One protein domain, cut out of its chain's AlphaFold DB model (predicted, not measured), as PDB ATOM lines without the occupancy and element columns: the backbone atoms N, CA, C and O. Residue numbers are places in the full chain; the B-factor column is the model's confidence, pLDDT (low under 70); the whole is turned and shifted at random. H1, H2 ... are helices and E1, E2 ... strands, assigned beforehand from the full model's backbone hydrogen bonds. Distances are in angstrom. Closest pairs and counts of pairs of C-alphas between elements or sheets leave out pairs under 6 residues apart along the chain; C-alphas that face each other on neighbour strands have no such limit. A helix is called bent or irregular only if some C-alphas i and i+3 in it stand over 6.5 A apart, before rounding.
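AT A GLANCE: This is residues 282 to 344 and 669 to 720 of the 721 residues of the protein "39S ribosomal protein L59, mitochondrial" of Wuchereria bancrofti (UniProt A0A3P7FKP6). What would one see first? A strongly twisted sheet of four strands, E1, E2, E4 and E3, has helices H1 and H3 over one face, and a small sheet of E6, E5 and E7, with H2 over it, sits near the start of E1. The long loop of residues 288 to 304 reaches one end of the elongated outline, and the small sheet, H2 and the loop of residues 690 to 701 make the other. What is it made of? The printed part has 115 residues, with three named helices and seven named strands in the order E1 E2 H1 E3 E4 E5 E6 H2 H3 E7; the larger sheet, E1 E2 E4 E3, is antiparallel, the smaller, E6 E5 E7, mixed. The class is mixed, helices and strands, and the whole is compact, with a radius of gyration of the C-alphas of 15.1 A and spans of 47 by 30 by 23 A.

IN THESE COORDINATES: Where do the elements before the cut lie? E1, residues 282 to 287, starts at C-alpha 282 (148.941, 130.226, 161.789) and is 15.4 A long; E2, residues 305 to 314, is 22.4 A long and bends by 88 degrees at residue 311. H1 is residues 315 to 322, E3 327 to 329 and E4 332 to 336. And after it? E5 is residues 676 to 679, E6 682 to 685 and H2 686 to 689. H3, residues 702 to 714, is 12.6 A long and irregular, with C-alphas 708 and 711 9.4 A apart; E7, residues 717 to 719, ends at C-alpha 719 (149.308, 124.868, 164.237).

HOW THE PARTS SIT: What joins the larger sheet? Within hydrogen-bond range are N 283 and O 309, 2.8 A, across the hairpin E1 and E2; N 308 and O 333, 2.9 A, across the antiparallel neighbours E2 and E4; and N 329 and O 332, 2.8 A, across the hairpin E3 and E4. E2, H1 and E3 form a split strand-helix-strand unit, E4 lying between its two strands, with a right-handed crossover. How do the helices stand? H1 at 9.7 A and H3 at 10.3 A over the sheet are on the same face, two layers; they only just touch, with 3 pairs of C-alphas within 8 A, the closest Leu 321 and Val 709 at 6.3 A. Every O i to N i+4 pair is within hydrogen-bond range in H1, 5 of 9 are in H3, and H2 is too short for one. What joins the smaller sheet? Within hydrogen-bond range are N 677 and O 684, 2.8 A, across the antiparallel hairpin E5 and E6, and N 718 and O 676, 2.8 A, across the parallel neighbours E5 and E7. H2 is on this sheet at a height of 8.3 A, only just over E5, with 3 C-alphas on it; the closest C-alphas of E1 and E7, Val 282 and Leu 718, are 5.1 A apart.

THE WHOLE: How large is it? The two C-alphas farthest apart, those of Cys 296 and Pro 693, are 48.7 A apart. Where is it cut or loosely linked? Residues 345 to 668 are not printed, and C-alphas 344 and 669 are 22.6 A apart across the cut; the links E1 to E2 and H2 to H3 are long. How sure is the model? The mean pLDDT of the printed part is 91.4, and no printed residue is under 70.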
ATOM      1  N   VAL A 282     147.885 130.154 162.796       96.86
ATOM      2  CA  VAL A 282     148.941 130.226 161.789       96.86
ATOM      3  C   VAL A 282     149.761 128.949 161.730       96.86
ATOM      4  O   VAL A 282     149.844 128.216 162.704       96.86
ATOM      5  N   GLU A 283     150.416 128.717 160.606       95.11
ATOM      6  CA  GLU A 283     151.376 127.636 160.401       95.11
ATOM      7  C   GLU A 283     152.657 128.207 159.799       95.11
ATOM      8  O   GLU A 283     152.621 129.066 158.915       95.11
ATOM      9  N   TYR A 284     153.805 127.752 160.289       94.11
ATOM     10  CA  TYR A 284     155.084 128.139 159.717       94.11
ATOM     11  C   TYR A 284     155.342 127.351 158.432       94.11
ATOM     12  O   TYR A 284     155.312 126.129 158.445       94.11
ATOM     13  N   ILE A 285     155.609 128.057 157.332       92.84
ATOM     14  CA  ILE A 285     155.917 127.437 156.032       92.84
ATOM     15  C   ILE A 285     157.428 127.419 155.777       92.84
ATOM     16  O   ILE A 285     157.937 126.548 155.078       92.84
ATOM     17  N   GLY A 286     158.156 128.381 156.346       91.77
ATOM     18  CA  GLY A 286     159.599 128.479 156.199       91.77
ATOM     19  C   GLY A 286     160.052 129.272 154.986       91.77
ATOM     20  O   GLY A 286     159.340 130.121 154.445       91.77
ATOM     21  N   TYR A 287     161.310 129.061 154.632       90.15
ATOM     22  CA  TYR A 287     161.985 129.779 153.565       90.15
ATOM     23  C   TYR A 287     161.450 129.385 152.187       90.15
ATOM     24  O   TYR A 287     161.193 128.215 151.910       90.15
ATOM     25  N   ASN A 288     161.352 130.353 151.276       86.35
ATOM     26  CA  ASN A 288     161.146 130.030 149.868       86.35
ATOM     27  C   ASN A 288     162.373 129.297 149.291       86.35
ATOM     28  O   ASN A 288     163.509 129.631 149.619       86.35
ATOM     29  N   GLY A 289     162.159 128.353 148.371       79.10
ATOM     30  CA  GLY A 289     163.223 127.550 147.741       79.10
ATOM     31  C   GLY A 289     164.158 128.302 146.774       79.10
ATOM     32  O   GLY A 289     164.703 127.685 145.866       79.10
ATOM     33  N   GLY A 290     164.320 129.622 146.922       75.87
ATOM     34  CA  GLY A 290     165.024 130.470 145.956       75.87
ATOM     35  C   GLY A 290     164.258 130.644 144.637       75.87
ATOM     36  O   GLY A 290     163.062 130.350 144.548       75.87
ATOM     37  N   GLY A 291     164.930 131.183 143.615       82.82
ATOM     38  CA  GLY A 291     164.373 131.341 142.265       82.82
ATOM     39  C   GLY A 291     164.667 132.693 141.616       82.82
ATOM     40  O   GLY A 291     165.555 133.433 142.030       82.82
ATOM     41  N   THR A 292     163.927 133.030 140.561       86.50
ATOM     42  CA  THR A 292     164.110 134.296 139.842       86.50
ATOM     43  C   THR A 292     163.452 135.458 140.588       86.50
ATOM     44  O   THR A 292     162.240 135.470 140.803       86.50
ATOM     45  N   CYS A 293     164.224 136.494 140.920       88.47
ATOM     46  CA  CYS A 293     163.710 137.711 141.538       88.47
ATOM     47  C   CYS A 293     162.622 138.362 140.669       88.47
ATOM     48  O   CYS A 293     162.882 138.773 139.536       88.47
ATOM     49  N   GLY A 294     161.429 138.574 141.228       83.16
ATOM     50  CA  GLY A 294     160.306 139.194 140.511       83.16
ATOM     51  C   GLY A 294     160.522 140.655 140.076       83.16
ATOM     52  O   GLY A 294     159.719 141.187 139.312       83.16
ATOM     53  N   TYR A 295     161.587 141.318 140.547       87.73
ATOM     54  CA  TYR A 295     161.861 142.730 140.258       87.73
ATOM     55  C   TYR A 295     163.019 142.955 139.284       87.73
ATOM     56  O   TYR A 295     162.911 143.825 138.419       87.73
ATOM     57  N   CYS A 296     164.128 142.225 139.438       89.24
ATOM     58  CA  CYS A 296     165.309 142.372 138.580       89.24
ATOM     59  C   CYS A 296     165.610 141.143 137.713       89.24
ATOM     60  O   CYS A 296     166.554 141.193 136.929       89.24
ATOM     61  N   HIS A 297     164.824 140.070 137.846       86.15
ATOM     62  CA  HIS A 297     164.941 138.822 137.089       86.15
ATOM     63  C   HIS A 297     166.293 138.102 137.212       86.15
ATOM     64  O   HIS A 297     166.618 137.254 136.389       86.15
ATOM     65  N   LYS A 298     167.079 138.420 138.248       87.20
ATOM     66  CA  LYS A 298     168.281 137.661 138.610       87.20
ATOM     67  C   LYS A 298     167.895 136.416 139.397       87.20
ATOM     68  O   LYS A 298     166.927 136.455 140.154       87.20
ATOM     69  N   GLU A 299     168.666 135.351 139.244       85.03
ATOM     70  CA  GLU A 299     168.551 134.175 140.104       85.03
ATOM     71  C   GLU A 299     169.028 134.501 141.523       85.03
ATOM     72  O   GLU A 299     170.078 135.115 141.730       85.03
ATOM     73  N   GLU A 300     168.219 134.116 142.503       80.20
ATOM     74  CA  GLU A 300     168.501 134.217 143.926       80.20
ATOM     75  C   GLU A 300     168.874 132.818 144.429       80.20
ATOM     76  O   GLU A 300     168.018 131.940 144.528       80.20
ATOM     77  N   ALA A 301     170.163 132.612 144.714       74.26
ATOM     78  CA  ALA A 301     170.686 131.338 145.219       74.26
ATOM     79  C   ALA A 301     170.276 131.059 146.674       74.26
ATOM     80  O   ALA A 301     170.155 129.908 147.079       74.26
ATOM     81  N   ASN A 302     170.054 132.121 147.455       82.26
ATOM     82  CA  ASN A 302     169.637 132.026 148.846       82.26
ATOM     83  C   ASN A 302     168.134 132.287 148.963       82.26
ATOM     84  O   ASN A 302     167.613 133.141 148.239       82.26
ATOM     85  N   PRO A 303     167.451 131.656 149.928       82.19
ATOM     86  CA  PRO A 303     166.101 132.041 150.285       82.19
ATOM     87  C   PRO A 303     165.981 133.518 150.638       82.19
ATOM     88  O   PRO A 303     166.784 134.079 151.393       82.19
ATOM     89  N   THR A 304     164.948 134.150 150.103       86.60
ATOM     90  CA  THR A 304     164.749 135.597 150.163       86.60
ATOM     91  C   THR A 304     163.545 136.024 150.974       86.60
ATOM     92  O   THR A 304     163.449 137.198 151.327       86.60
ATOM     93  N   ASN A 305     162.644 135.103 151.313       91.52
ATOM     94  CA  ASN A 305     161.474 135.384 152.134       91.52
ATOM     95  C   ASN A 305     161.173 134.202 153.051       91.52
ATOM     96  O   ASN A 305     161.372 133.052 152.663       91.52
ATOM     97  N   ILE A 306     160.627 134.502 154.225       93.44
ATOM     98  CA  ILE A 306     160.066 133.502 155.132       93.44
ATOM     99  C   ILE A 306     158.546 133.612 155.097       93.44
ATOM    100  O   ILE A 306     158.008 134.723 155.126       93.44
ATOM    101  N   GLY A 307     157.874 132.468 154.996       94.55
ATOM    102  CA  GLY A 307     156.430 132.335 154.877       94.55
ATOM    103  C   GLY A 307     155.756 131.833 156.150       94.55
ATOM    104  O   GLY A 307     156.273 130.964 156.854       94.55
ATOM    105  N   VAL A 308     154.556 132.350 156.405       95.34
ATOM    106  CA  VAL A 308     153.629 131.882 157.442       95.34
ATOM    107  C   VAL A 308     152.237 131.801 156.814       95.34
ATOM    108  O   VAL A 308     151.762 132.768 156.224       95.34
ATOM    109  N   MET A 309     151.563 130.663 156.910       96.36
ATOM    110  CA  MET A 309     150.180 130.532 156.463       96.36
ATOM    111  C   MET A 309     149.248 131.007 157.573       96.36
ATOM    112  O   MET A 309     149.315 130.507 158.688       96.36
ATOM    113  N   GLY A 310     148.382 131.976 157.289       96.35
ATOM    114  CA  GLY A 310     147.310 132.387 158.189       96.35
ATOM    115  C   GLY A 310     146.003 131.723 157.791       96.35
ATOM    116  O   GLY A 310     145.451 132.046 156.744       96.35
ATOM    117  N   TYR A 311     145.485 130.824 158.623       95.31
ATOM    118  CA  TYR A 311     144.186 130.185 158.389       95.31
ATOM    119  C   TYR A 311     143.035 131.056 158.886       95.31
ATOM    120  O   TYR A 311     142.014 131.199 158.214       95.31
ATOM    121  N   HIS A 312     143.241 131.680 160.043       95.12
ATOM    122  CA  HIS A 312     142.328 132.619 160.675       95.12
ATOM    123  C   HIS A 312     143.187 133.656 161.399       95.12
ATOM    124  O   HIS A 312     144.090 133.276 162.132       95.12
ATOM    125  N   LEU A 313     143.005 134.952 161.168       96.98
ATOM    126  CA  LEU A 313     143.924 135.972 161.678       96.98
ATOM    127  C   LEU A 313     143.155 137.229 162.074       96.98
ATOM    128  O   LEU A 313     142.416 137.775 161.262       96.98
ATOM    129  N   SER A 314     143.326 137.714 163.301       96.32
ATOM    130  CA  SER A 314     142.662 138.949 163.713       96.32
ATOM    131  C   SER A 314     143.281 140.145 162.991       96.32
ATOM    132  O   SER A 314     144.487 140.178 162.705       96.32
ATOM    133  N   CYS A 315     142.464 141.156 162.701       96.43
ATOM    134  CA  CYS A 315     142.951 142.414 162.143       96.43
ATOM    135  C   CYS A 315     144.015 143.069 163.042       96.43
ATOM    136  O   CYS A 315     144.978 143.635 162.522       96.43
ATOM    137  N   GLU A 316     143.883 142.954 164.366       95.84
ATOM    138  CA  GLU A 316     144.884 143.438 165.321       95.84
ATOM    139  C   GLU A 316     146.230 142.715 165.182       95.84
ATOM    140  O   GLU A 316     147.260 143.371 164.997       95.84
ATOM    141  N   HIS A 317     146.245 141.379 165.173       97.26
ATOM    142  CA  HIS A 317     147.493 140.628 165.031       97.26
ATOM    143  C   HIS A 317     148.146 140.876 163.668       97.26
ATOM    144  O   HIS A 317     149.363 141.046 163.589       97.26
ATOM    145  N   PHE A 318     147.363 140.982 162.587       97.70
ATOM    146  CA  PHE A 318     147.927 141.324 161.281       97.70
ATOM    147  C   PHE A 318     148.545 142.730 161.254       97.70
ATOM    148  O   PHE A 318     149.599 142.921 160.647       97.70
ATOM    149  N   ASN A 319     147.951 143.706 161.949       97.44
ATOM    150  CA  ASN A 319     148.545 145.036 162.080       97.44
ATOM    151  C   ASN A 319     149.906 144.973 162.797       97.44
ATOM    152  O   ASN A 319     150.837 145.662 162.382       97.44
ATOM    153  N   GLN A 320     150.046 144.145 163.835       96.55
ATOM    154  CA  GLN A 320     151.326 143.942 164.528       96.55
ATOM    155  C   GLN A 320     152.364 143.244 163.635       96.55
ATOM    156  O   GLN A 320     153.535 143.622 163.630       96.55
ATOM    157  N   LEU A 321     151.943 142.279 162.812       97.01
ATOM    158  CA  LEU A 321     152.819 141.622 161.836       97.01
ATOM    159  C   LEU A 321     153.313 142.593 160.749       97.01
ATOM    160  O   LEU A 321     154.488 142.551 160.376       97.01
ATOM    161  N   LEU A 322     152.453 143.499 160.265       97.24
ATOM    162  CA  LEU A 322     152.849 144.580 159.348       97.24
ATOM    163  C   LEU A 322     153.922 145.483 159.969       97.24
ATOM    164  O   LEU A 322     154.873 145.874 159.285       97.24
ATOM    165  N   ASP A 323     153.804 145.767 161.268       96.34
ATOM    166  CA  ASP A 323     154.785 146.537 162.041       96.34
ATOM    167  C   ASP A 323     156.116 145.798 162.240       96.34
ATOM    168  O   ASP A 323     157.106 146.422 162.612       96.34
ATOM    169  N   ARG A 324     156.182 144.502 161.903       95.44
ATOM    170  CA  ARG A 324     157.412 143.690 161.842       95.44
ATOM    171  C   ARG A 324     157.868 143.362 160.417       95.44
ATOM    172  O   ARG A 324     158.682 142.468 160.190       95.44
ATOM    173  N   GLY A 325     157.345 144.081 159.428       95.72
ATOM    174  CA  GLY A 325     157.777 143.955 158.037       95.72
ATOM    175  C   GLY A 325     157.154 142.782 157.281       95.72
ATOM    176  O   GLY A 325     157.558 142.515 156.148       95.72
ATOM    177  N   CYS A 326     156.168 142.100 157.868       95.94
ATOM    178  CA  CYS A 326     155.384 141.111 157.139       95.94
ATOM    179  C   CYS A 326     154.435 141.802 156.156       95.94
ATOM    180  O   CYS A 326     154.018 142.941 156.348       95.94
ATOM    181  N   ASN A 327     154.059 141.092 155.103       95.68
ATOM    182  CA  ASN A 327     152.982 141.458 154.189       95.68
ATOM    183  C   ASN A 327     152.217 140.184 153.808       95.68
ATOM    184  O   ASN A 327     152.571 139.103 154.280       95.68
ATOM    185  N   ARG A 328     151.157 140.272 152.997       95.66
ATOM    186  CA  ARG A 328     150.337 139.094 152.687       95.66
ATOM    187  C   ARG A 328     149.786 139.033 151.270       95.66
ATOM    188  O   ARG A 328     149.427 140.041 150.665       95.66
ATOM    189  N   SER A 329     149.608 137.804 150.811       93.52
ATOM    190  CA  SER A 329     148.978 137.415 149.554       93.52
ATOM    191  C   SER A 329     147.908 136.370 149.849       93.52
ATOM    192  O   SER A 329     148.179 135.178 149.947       93.52
ATOM    193  N   GLY A 330     146.686 136.850 150.066       94.31
ATOM    194  CA  GLY A 330     145.586 136.015 150.540       94.31
ATOM    195  C   GLY A 330     145.850 135.581 151.976       94.31
ATOM    196  O   GLY A 330     146.076 136.440 152.837       94.31
ATOM    197  N   LYS A 331     145.870 134.268 152.195       96.56
ATOM    198  CA  LYS A 331     146.232 133.621 153.463       96.56
ATOM    199  C   LYS A 331     147.739 133.508 153.702       96.56
ATOM    200  O   LYS A 331     148.160 133.360 154.842       96.56
ATOM    201  N   TYR A 332     148.562 133.634 152.662       96.51
ATOM    202  CA  TYR A 332     150.014 133.525 152.792       96.51
ATOM    203  C   TYR A 332     150.630 134.846 153.271       96.51
ATOM    204  O   TYR A 332     150.622 135.843 152.543       96.51
ATOM    205  N   LEU A 333     151.170 134.856 154.486       96.66
ATOM    206  CA  LEU A 333     151.976 135.937 155.050       96.66
ATOM    207  C   LEU A 333     153.444 135.704 154.692       96.66
ATOM    208  O   LEU A 333     153.915 134.569 154.683       96.66
ATOM    209  N   TYR A 334     154.186 136.773 154.425       95.42
ATOM    210  CA  TYR A 334     155.603 136.671 154.105       95.42
ATOM    211  C   TYR A 334     156.400 137.873 154.599       95.42
ATOM    212  O   TYR A 334     155.936 139.015 154.539       95.42
ATOM    213  N   LYS A 335     157.631 137.611 155.042       95.02
ATOM    214  CA  LYS A 335     158.617 138.624 155.424       95.02
ATOM    215  C   LYS A 335     159.868 138.495 154.544       95.02
ATOM    216  O   LYS A 335     160.527 137.453 154.591       95.02
ATOM    217  N   PRO A 336     160.230 139.532 153.772       94.15
ATOM    218  CA  PRO A 336     161.491 139.564 153.039       94.15
ATOM    219  C   PRO A 336     162.716 139.594 153.961       94.15
ATOM    220  O   PRO A 336     162.711 140.232 155.015       94.15
ATOM    221  N   MET A 337     163.788 138.937 153.524       92.49
ATOM    222  CA  MET A 337     165.087 138.911 154.194       92.49
ATOM    223  C   MET A 337     166.035 139.886 153.500       92.49
ATOM    224  O   MET A 337     166.620 139.574 152.460       92.49
ATOM    225  N   ILE A 338     166.187 141.084 154.072       92.57
ATOM    226  CA  ILE A 338     166.937 142.192 153.459       92.57
ATOM    227  C   ILE A 338     168.383 141.794 153.117       92.57
ATOM    228  O   ILE A 338     168.865 142.159 152.043       92.57
ATOM    229  N   ALA A 339     169.022 140.984 153.969       88.82
ATOM    230  CA  ALA A 339     170.369 140.443 153.768       88.82
ATOM    231  C   ALA A 339     170.518 139.638 152.461       88.82
ATOM    232  O   ALA A 339     171.518 139.757 151.747       88.82
ATOM    233  N   ASN A 340     169.494 138.844 152.130       88.63
ATOM    234  CA  ASN A 340     169.549 137.826 151.078       88.63
ATOM    235  C   ASN A 340     168.951 138.315 149.753       88.63
ATOM    236  O   ASN A 340     169.307 137.818 148.688       88.63
ATOM    237  N   THR A 341     168.042 139.292 149.803       88.73
ATOM    238  CA  THR A 341     167.361 139.811 148.610       88.73
ATOM    239  C   THR A 341     168.288 140.650 147.729       88.73
ATOM    240  O   THR A 341     168.992 141.547 148.197       88.73
ATOM    241  N   CYS A 342     168.232 140.438 146.411       88.20
ATOM    242  CA  CYS A 342     168.924 141.315 145.460       88.20
ATOM    243  C   CYS A 342     168.215 142.676 145.278       88.20
ATOM    244  O   CYS A 342     168.843 143.660 144.883       88.20
ATOM    245  N   CYS A 343     166.916 142.736 145.587       92.00
ATOM    246  CA  CYS A 343     166.079 143.934 145.585       92.00
ATOM    247  C   CYS A 343     165.428 144.119 146.968       92.00
ATOM    248  O   CYS A 343     164.333 143.598 147.181       92.00
ATOM    249  N   PRO A 344     166.066 144.861 147.895       93.85
ATOM    250  CA  PRO A 344     165.571 145.050 149.259       93.85
ATOM    251  C   PRO A 344     164.157 145.627 149.318       93.85
ATOM    252  O   PRO A 344     163.871 146.667 148.715       93.85
ATOM    253  N   ASN A 669     162.101 139.405 170.894       87.92
ATOM    254  CA  ASN A 669     161.580 138.134 170.405       87.92
ATOM    255  C   ASN A 669     160.690 137.498 171.477       87.92
ATOM    256  O   ASN A 669     160.885 137.707 172.673       87.92
ATOM    257  N   CYS A 670     159.733 136.677 171.053       89.21
ATOM    258  CA  CYS A 670     158.971 135.850 171.980       89.21
ATOM    259  C   CYS A 670     159.859 134.709 172.522       89.21
ATOM    260  O   CYS A 670     160.467 134.011 171.714       89.21
ATOM    261  N   PRO A 671     159.920 134.460 173.844       91.38
ATOM    262  CA  PRO A 671     160.451 133.217 174.390       91.38
ATOM    263  C   PRO A 671     159.711 132.043 173.760       91.38
ATOM    264  O   PRO A 671     158.473 132.019 173.749       91.38
ATOM    265  N   ILE A 672     160.464 131.099 173.213       92.32
ATOM    266  CA  ILE A 672     159.944 129.986 172.415       92.32
ATOM    267  C   ILE A 672     158.984 129.135 173.248       92.32
ATOM    268  O   ILE A 672     157.932 128.721 172.772       92.32
ATOM    269  N   GLU A 673     159.297 128.971 174.529       91.31
ATOM    270  CA  GLU A 673     158.535 128.226 175.529       91.31
ATOM    271  C   GLU A 673     157.117 128.782 175.712       91.31
ATOM    272  O   GLU A 673     156.189 128.039 176.030       91.31
ATOM    273  N   SER A 674     156.953 130.093 175.497       91.72
ATOM    274  CA  SER A 674     155.694 130.822 175.689       91.72
ATOM    275  C   SER A 674     154.802 130.877 174.446       91.72
ATOM    276  O   SER A 674     153.673 131.366 174.535       91.72
ATOM    277  N   VAL A 675     155.276 130.379 173.299       94.25
ATOM    278  CA  VAL A 675     154.468 130.282 172.076       94.25
ATOM    279  C   VAL A 675     153.288 129.348 172.329       94.25
ATOM    280  O   VAL A 675     153.461 128.267 172.892       94.25
ATOM    281  N   ARG A 676     152.081 129.758 171.929       93.78
ATOM    282  CA  ARG A 676     150.897 128.894 172.009       93.78
ATOM    283  C   ARG A 676     150.776 128.062 170.744       93.78
ATOM    284  O   ARG A 676     150.833 128.590 169.638       93.78
ATOM    285  N   CYS A 677     150.559 126.771 170.916       94.59
ATOM    286  CA  CYS A 677     150.415 125.799 169.850       94.59
ATOM    287  C   CYS A 677     149.010 125.196 169.861       94.59
ATOM    288  O   CYS A 677     148.426 124.972 170.924       94.59
ATOM    289  N   LEU A 678     148.484 124.921 168.671       94.45
ATOM    290  CA  LEU A 678     147.289 124.113 168.459       94.45
ATOM    291  C   LEU A 678     147.742 122.728 167.991       94.45
ATOM    292  O   LEU A 678     148.247 122.608 166.879       94.45
ATOM    293  N   TYR A 679     147.562 121.712 168.835       92.11
ATOM    294  CA  TYR A 679     147.952 120.323 168.570       92.11
ATOM    295  C   TYR A 679     146.806 119.383 168.950       92.11
ATOM    296  O   TYR A 679     146.325 119.429 170.084       92.11
ATOM    297  N   LYS A 680     146.327 118.551 168.013       88.17
ATOM    298  CA  LYS A 680     145.171 117.646 168.213       88.17
ATOM    299  C   LYS A 680     143.960 118.327 168.880       88.17
ATOM    300  O   LYS A 680     143.381 117.794 169.821       88.17
ATOM    301  N   MET A 681     143.601 119.531 168.423       86.91
ATOM    302  CA  MET A 681     142.531 120.378 168.992       86.91
ATOM    303  C   MET A 681     142.759 120.881 170.432       86.91
ATOM    304  O   MET A 681     141.878 121.526 170.998       86.91
ATOM    305  N   ASN A 682     143.940 120.663 171.013       89.75
ATOM    306  CA  ASN A 682     144.327 121.215 172.307       89.75
ATOM    307  C   ASN A 682     145.190 122.466 172.128       89.75
ATOM    308  O   ASN A 682     146.064 122.517 171.261       89.75
ATOM    309  N   ILE A 683     144.957 123.464 172.980       92.93
ATOM    310  CA  ILE A 683     145.769 124.680 173.054       92.93
ATOM    311  C   ILE A 683     146.776 124.504 174.189       92.93
ATOM    312  O   ILE A 683     146.392 124.470 175.357       92.93
ATOM    313  N   LEU A 684     148.056 124.407 173.848       92.96
ATOM    314  CA  LEU A 684     149.149 124.178 174.796       92.96
ATOM    315  C   LEU A 684     150.249 125.215 174.572       92.96
ATOM    316  O   LEU A 684     150.408 125.717 173.464       92.96
ATOM    317  N   SER A 685     151.027 125.549 175.601       93.17
ATOM    318  CA  SER A 685     152.296 126.234 175.346       93.17
ATOM    319  C   SER A 685     153.280 125.255 174.714       93.17
ATOM    320  O   SER A 685     153.218 124.049 174.966       93.17
ATOM    321  N   TYR A 686     154.219 125.765 173.928       93.77
ATOM    322  CA  TYR A 686     155.245 124.943 173.303       93.77
ATOM    323  C   TYR A 686     156.081 124.172 174.340       93.77
ATOM    324  O   TYR A 686     156.413 123.011 174.129       93.77
ATOM    325  N   GLN A 687     156.328 124.762 175.517       92.36
ATOM    326  CA  GLN A 687     156.986 124.068 176.629       92.36
ATOM    327  C   GLN A 687     156.221 122.827 177.106       92.36
ATOM    328  O   GLN A 687     156.832 121.807 177.411       92.36
ATOM    329  N   ILE A 688     154.891 122.908 177.205       92.58
ATOM    330  CA  ILE A 688     154.061 121.764 177.604       92.58
ATOM    331  C   ILE A 688     154.014 120.741 176.471       92.58
ATOM    332  O   ILE A 688     154.113 119.546 176.728       92.58
ATOM    333  N   LEU A 689     153.909 121.216 175.228       92.10
ATOM    334  CA  LEU A 689     153.866 120.378 174.036       92.10
ATOM    335  C   LEU A 689     155.127 119.509 173.903       92.10
ATOM    336  O   LEU A 689     155.008 118.312 173.676       92.10
ATOM    337  N   LEU A 690     156.316 120.071 174.148       91.32
ATOM    338  CA  LEU A 690     157.587 119.331 174.152       91.32
ATOM    339  C   LEU A 690     157.670 118.217 175.207       91.32
ATOM    340  O   LEU A 690     158.469 117.298 175.051       91.32
ATOM    341  N   ASN A 691     156.871 118.298 176.272       91.98
ATOM    342  CA  ASN A 691     156.831 117.283 177.325       91.98
ATOM    343  C   ASN A 691     155.796 116.179 177.051       91.98
ATOM    344  O   ASN A 691     155.700 115.239 177.842       91.98
ATOM    345  N   LEU A 692     154.998 116.286 175.981       90.66
ATOM    346  CA  LEU A 692     154.055 115.233 175.621       90.66
ATOM    347  C   LEU A 692     154.800 114.035 175.010       90.66
ATOM    348  O   LEU A 692     155.610 114.219 174.104       90.66
ATOM    349  N   PRO A 693     154.519 112.799 175.457       87.85
ATOM    350  CA  PRO A 693     155.246 111.608 175.011       87.85
ATOM    351  C   PRO A 693     155.023 111.271 173.530       87.85
ATOM    352  O   PRO A 693     155.855 110.606 172.918       87.85
ATOM    353  N   ASP A 694     153.897 111.699 172.961       89.40
ATOM    354  CA  ASP A 694     153.505 111.480 171.570       89.40
ATOM    355  C   ASP A 694     153.861 112.652 170.644       89.40
ATOM    356  O   ASP A 694     153.689 112.538 169.429       89.40
ATOM    357  N   PHE A 695     154.377 113.758 171.188       89.70
ATOM    358  CA  PHE A 695     154.849 114.885 170.400       89.70
ATOM    359  C   PHE A 695     156.367 114.825 170.243       89.70
ATOM    360  O   PHE A 695     157.123 114.790 171.213       89.70
ATOM    361  N   LYS A 696     156.830 114.873 168.996       84.81
ATOM    362  CA  LYS A 696     158.242 115.056 168.680       84.81
ATOM    363  C   LYS A 696     158.359 116.210 167.709       84.81
ATOM    364  O   LYS A 696     157.887 116.104 166.583       84.81
ATOM    365  N   GLU A 697     159.019 117.280 168.137       84.98
ATOM    366  CA  GLU A 697     159.321 118.371 167.222       84.98
ATOM    367  C   GLU A 697     160.293 117.868 166.146       84.98
ATOM    368  O   GLU A 697     161.401 117.409 166.442       84.98
ATOM    369  N   THR A 698     159.846 117.900 164.894       80.87
ATOM    370  CA  THR A 698     160.616 117.443 163.732       80.87
ATOM    371  C   THR A 698     161.364 118.581 163.052       80.87
ATOM    372  O   THR A 698     162.258 118.322 162.248       80.87
ATOM    373  N   GLU A 699     161.015 119.833 163.347       80.11
ATOM    374  CA  GLU A 699     161.477 120.996 162.597       80.11
ATOM    375  C   GLU A 699     162.176 122.022 163.513       80.11
ATOM    376  O   GLU A 699     161.720 122.343 164.606       80.11
ATOM    377  N   THR A 700     163.287 122.604 163.055       84.13
ATOM    378  CA  THR A 700     164.134 123.515 163.856       84.13
ATOM    379  C   THR A 700     163.822 124.999 163.633       84.13
ATOM    380  O   THR A 700     164.728 125.824 163.555       84.13
ATOM    381  N   PHE A 701     162.549 125.364 163.479       91.22
ATOM    382  CA  PHE A 701     162.157 126.711 163.033       91.22
ATOM    383  C   PHE A 701     161.644 127.642 164.139       91.22
ATOM    384  O   PHE A 701     161.364 128.812 163.875       91.22
ATOM    385  N   MET A 702     161.481 127.151 165.368       91.79
ATOM    386  CA  MET A 702     160.782 127.892 166.425       91.79
ATOM    387  C   MET A 702     161.447 129.228 166.782       91.79
ATOM    388  O   MET A 702     160.751 130.224 166.977       91.79
ATOM    389  N   GLU A 703     162.783 129.284 166.794       90.85
ATOM    390  CA  GLU A 703     163.544 130.534 166.949       90.85
ATOM    391  C   GLU A 703     163.235 131.536 165.832       90.85
ATOM    392  O   GLU A 703     163.051 132.733 166.066       90.85
ATOM    393  N   GLU A 704     163.151 131.048 164.597       90.60
ATOM    394  CA  GLU A 704     162.893 131.874 163.426       90.60
ATOM    395  C   GLU A 704     161.461 132.403 163.427       90.60
ATOM    396  O   GLU A 704     161.251 133.599 163.207       90.60
ATOM    397  N   TYR A 705     160.491 131.542 163.739       93.71
ATOM    398  CA  TYR A 705     159.093 131.918 163.922       93.71
ATOM    399  C   TYR A 705     158.947 132.982 165.014       93.71
ATOM    400  O   TYR A 705     158.374 134.046 164.764       93.71
ATOM    401  N   ALA A 706     159.541 132.756 166.189       92.64
ATOM    402  CA  ALA A 706     159.510 133.693 167.307       92.64
ATOM    403  C   ALA A 706     160.161 135.047 166.974       92.64
ATOM    404  O   ALA A 706     159.706 136.086 167.456       92.64
ATOM    405  N   ARG A 707     161.189 135.058 166.118       89.88
ATOM    406  CA  ARG A 707     161.840 136.279 165.622       89.88
ATOM    407  C   ARG A 707     160.959 137.062 164.646       89.88
ATOM    408  O   ARG A 707     160.877 138.289 164.738       89.88
ATOM    409  N   ILE A 708     160.307 136.375 163.709       90.38
ATOM    410  CA  ILE A 708     159.468 137.001 162.673       90.38
ATOM    411  C   ILE A 708     158.187 137.547 163.286       90.38
ATOM    412  O   ILE A 708     157.888 138.731 163.137       90.38
ATOM    413  N   VAL A 709     157.458 136.686 163.997       93.22
ATOM    414  CA  VAL A 709     156.167 137.018 164.600       93.22
ATOM    415  C   VAL A 709     156.368 137.929 165.809       93.22
ATOM    416  O   VAL A 709     155.622 138.887 165.989       93.22
ATOM    417  N   GLY A 710     157.429 137.721 166.591       93.12
ATOM    418  CA  GLY A 710     157.700 138.528 167.776       93.12
ATOM    419  C   GLY A 710     156.706 138.246 168.911       93.12
ATOM    420  O   GLY A 710     156.132 137.159 168.969       93.12
ATOM    421  N   PRO A 711     156.483 139.212 169.822       93.62
ATOM    422  CA  PRO A 711     155.682 139.013 171.035       93.62
ATOM    423  C   PRO A 711     154.244 138.516 170.812       93.62
ATOM    424  O   PRO A 711     153.727 137.775 171.647       93.62
ATOM    425  N   VAL A 712     153.621 138.850 169.673       94.16
ATOM    426  CA  VAL A 712     152.247 138.422 169.338       94.16
ATOM    427  C   VAL A 712     152.119 136.897 169.177       94.16
ATOM    428  O   VAL A 712     151.023 136.348 169.267       94.16
ATOM    429  N   ALA A 713     153.238 136.172 169.042       93.86
ATOM    430  CA  ALA A 713     153.264 134.709 169.023       93.86
ATOM    431  C   ALA A 713     152.704 134.063 170.308       93.86
ATOM    432  O   ALA A 713     152.312 132.897 170.278       93.86
ATOM    433  N   ARG A 714     152.639 134.799 171.430       92.76
ATOM    434  CA  ARG A 714     151.998 134.338 172.679       92.76
ATOM    435  C   ARG A 714     150.467 134.376 172.623       92.76
ATOM    436  O   ARG A 714     149.804 133.734 173.437       92.76
ATOM    437  N   GLU A 715     149.907 135.154 171.703       92.83
ATOM    438  CA  GLU A 715     148.464 135.393 171.557       92.83
ATOM    439  C   GLU A 715     147.872 134.622 170.368       92.83
ATOM    440  O   GLU A 715     146.682 134.302 170.348       92.83
ATOM    441  N   MET A 716     148.716 134.287 169.393       95.37
ATOM    442  CA  MET A 716     148.390 133.469 168.229       95.37
ATOM    443  C   MET A 716     148.622 131.980 168.510       95.37
ATOM    444  O   MET A 716     149.496 131.616 169.290       95.37
ATOM    445  N   LEU A 717     147.858 131.119 167.845       96.04
ATOM    446  CA  LEU A 717     148.018 129.671 167.876       96.04
ATOM    447  C   LEU A 717     148.847 129.218 166.674       96.04
ATOM    448  O   LEU A 717     148.421 129.368 165.528       96.04
ATOM    449  N   LEU A 718     150.013 128.640 166.939       95.95
ATOM    450  CA  LEU A 718     150.823 127.945 165.947       95.95
ATOM    451  C   LEU A 718     150.298 126.515 165.768       95.95
ATOM    452  O   LEU A 718     150.389 125.697 166.680       95.95
ATOM    453  N   TYR A 719     149.744 126.210 164.602       93.94
ATOM    454  CA  TYR A 719     149.308 124.868 164.237       93.94
ATOM    455  C   TYR A 719     150.507 123.918 164.172       93.94
ATOM    456  O   TYR A 719     151.474 124.190 163.456       93.94
ATOM    457  N   ARG A 720     150.440 122.817 164.928       89.95
ATOM    458  CA  ARG A 720     151.391 121.701 164.885       89.95
ATOM    459  C   ARG A 720     150.602 120.413 164.637       89.95
ATOM    460  O   ARG A 720     149.584 120.190 165.296       89.95
TER     461      ARG A 720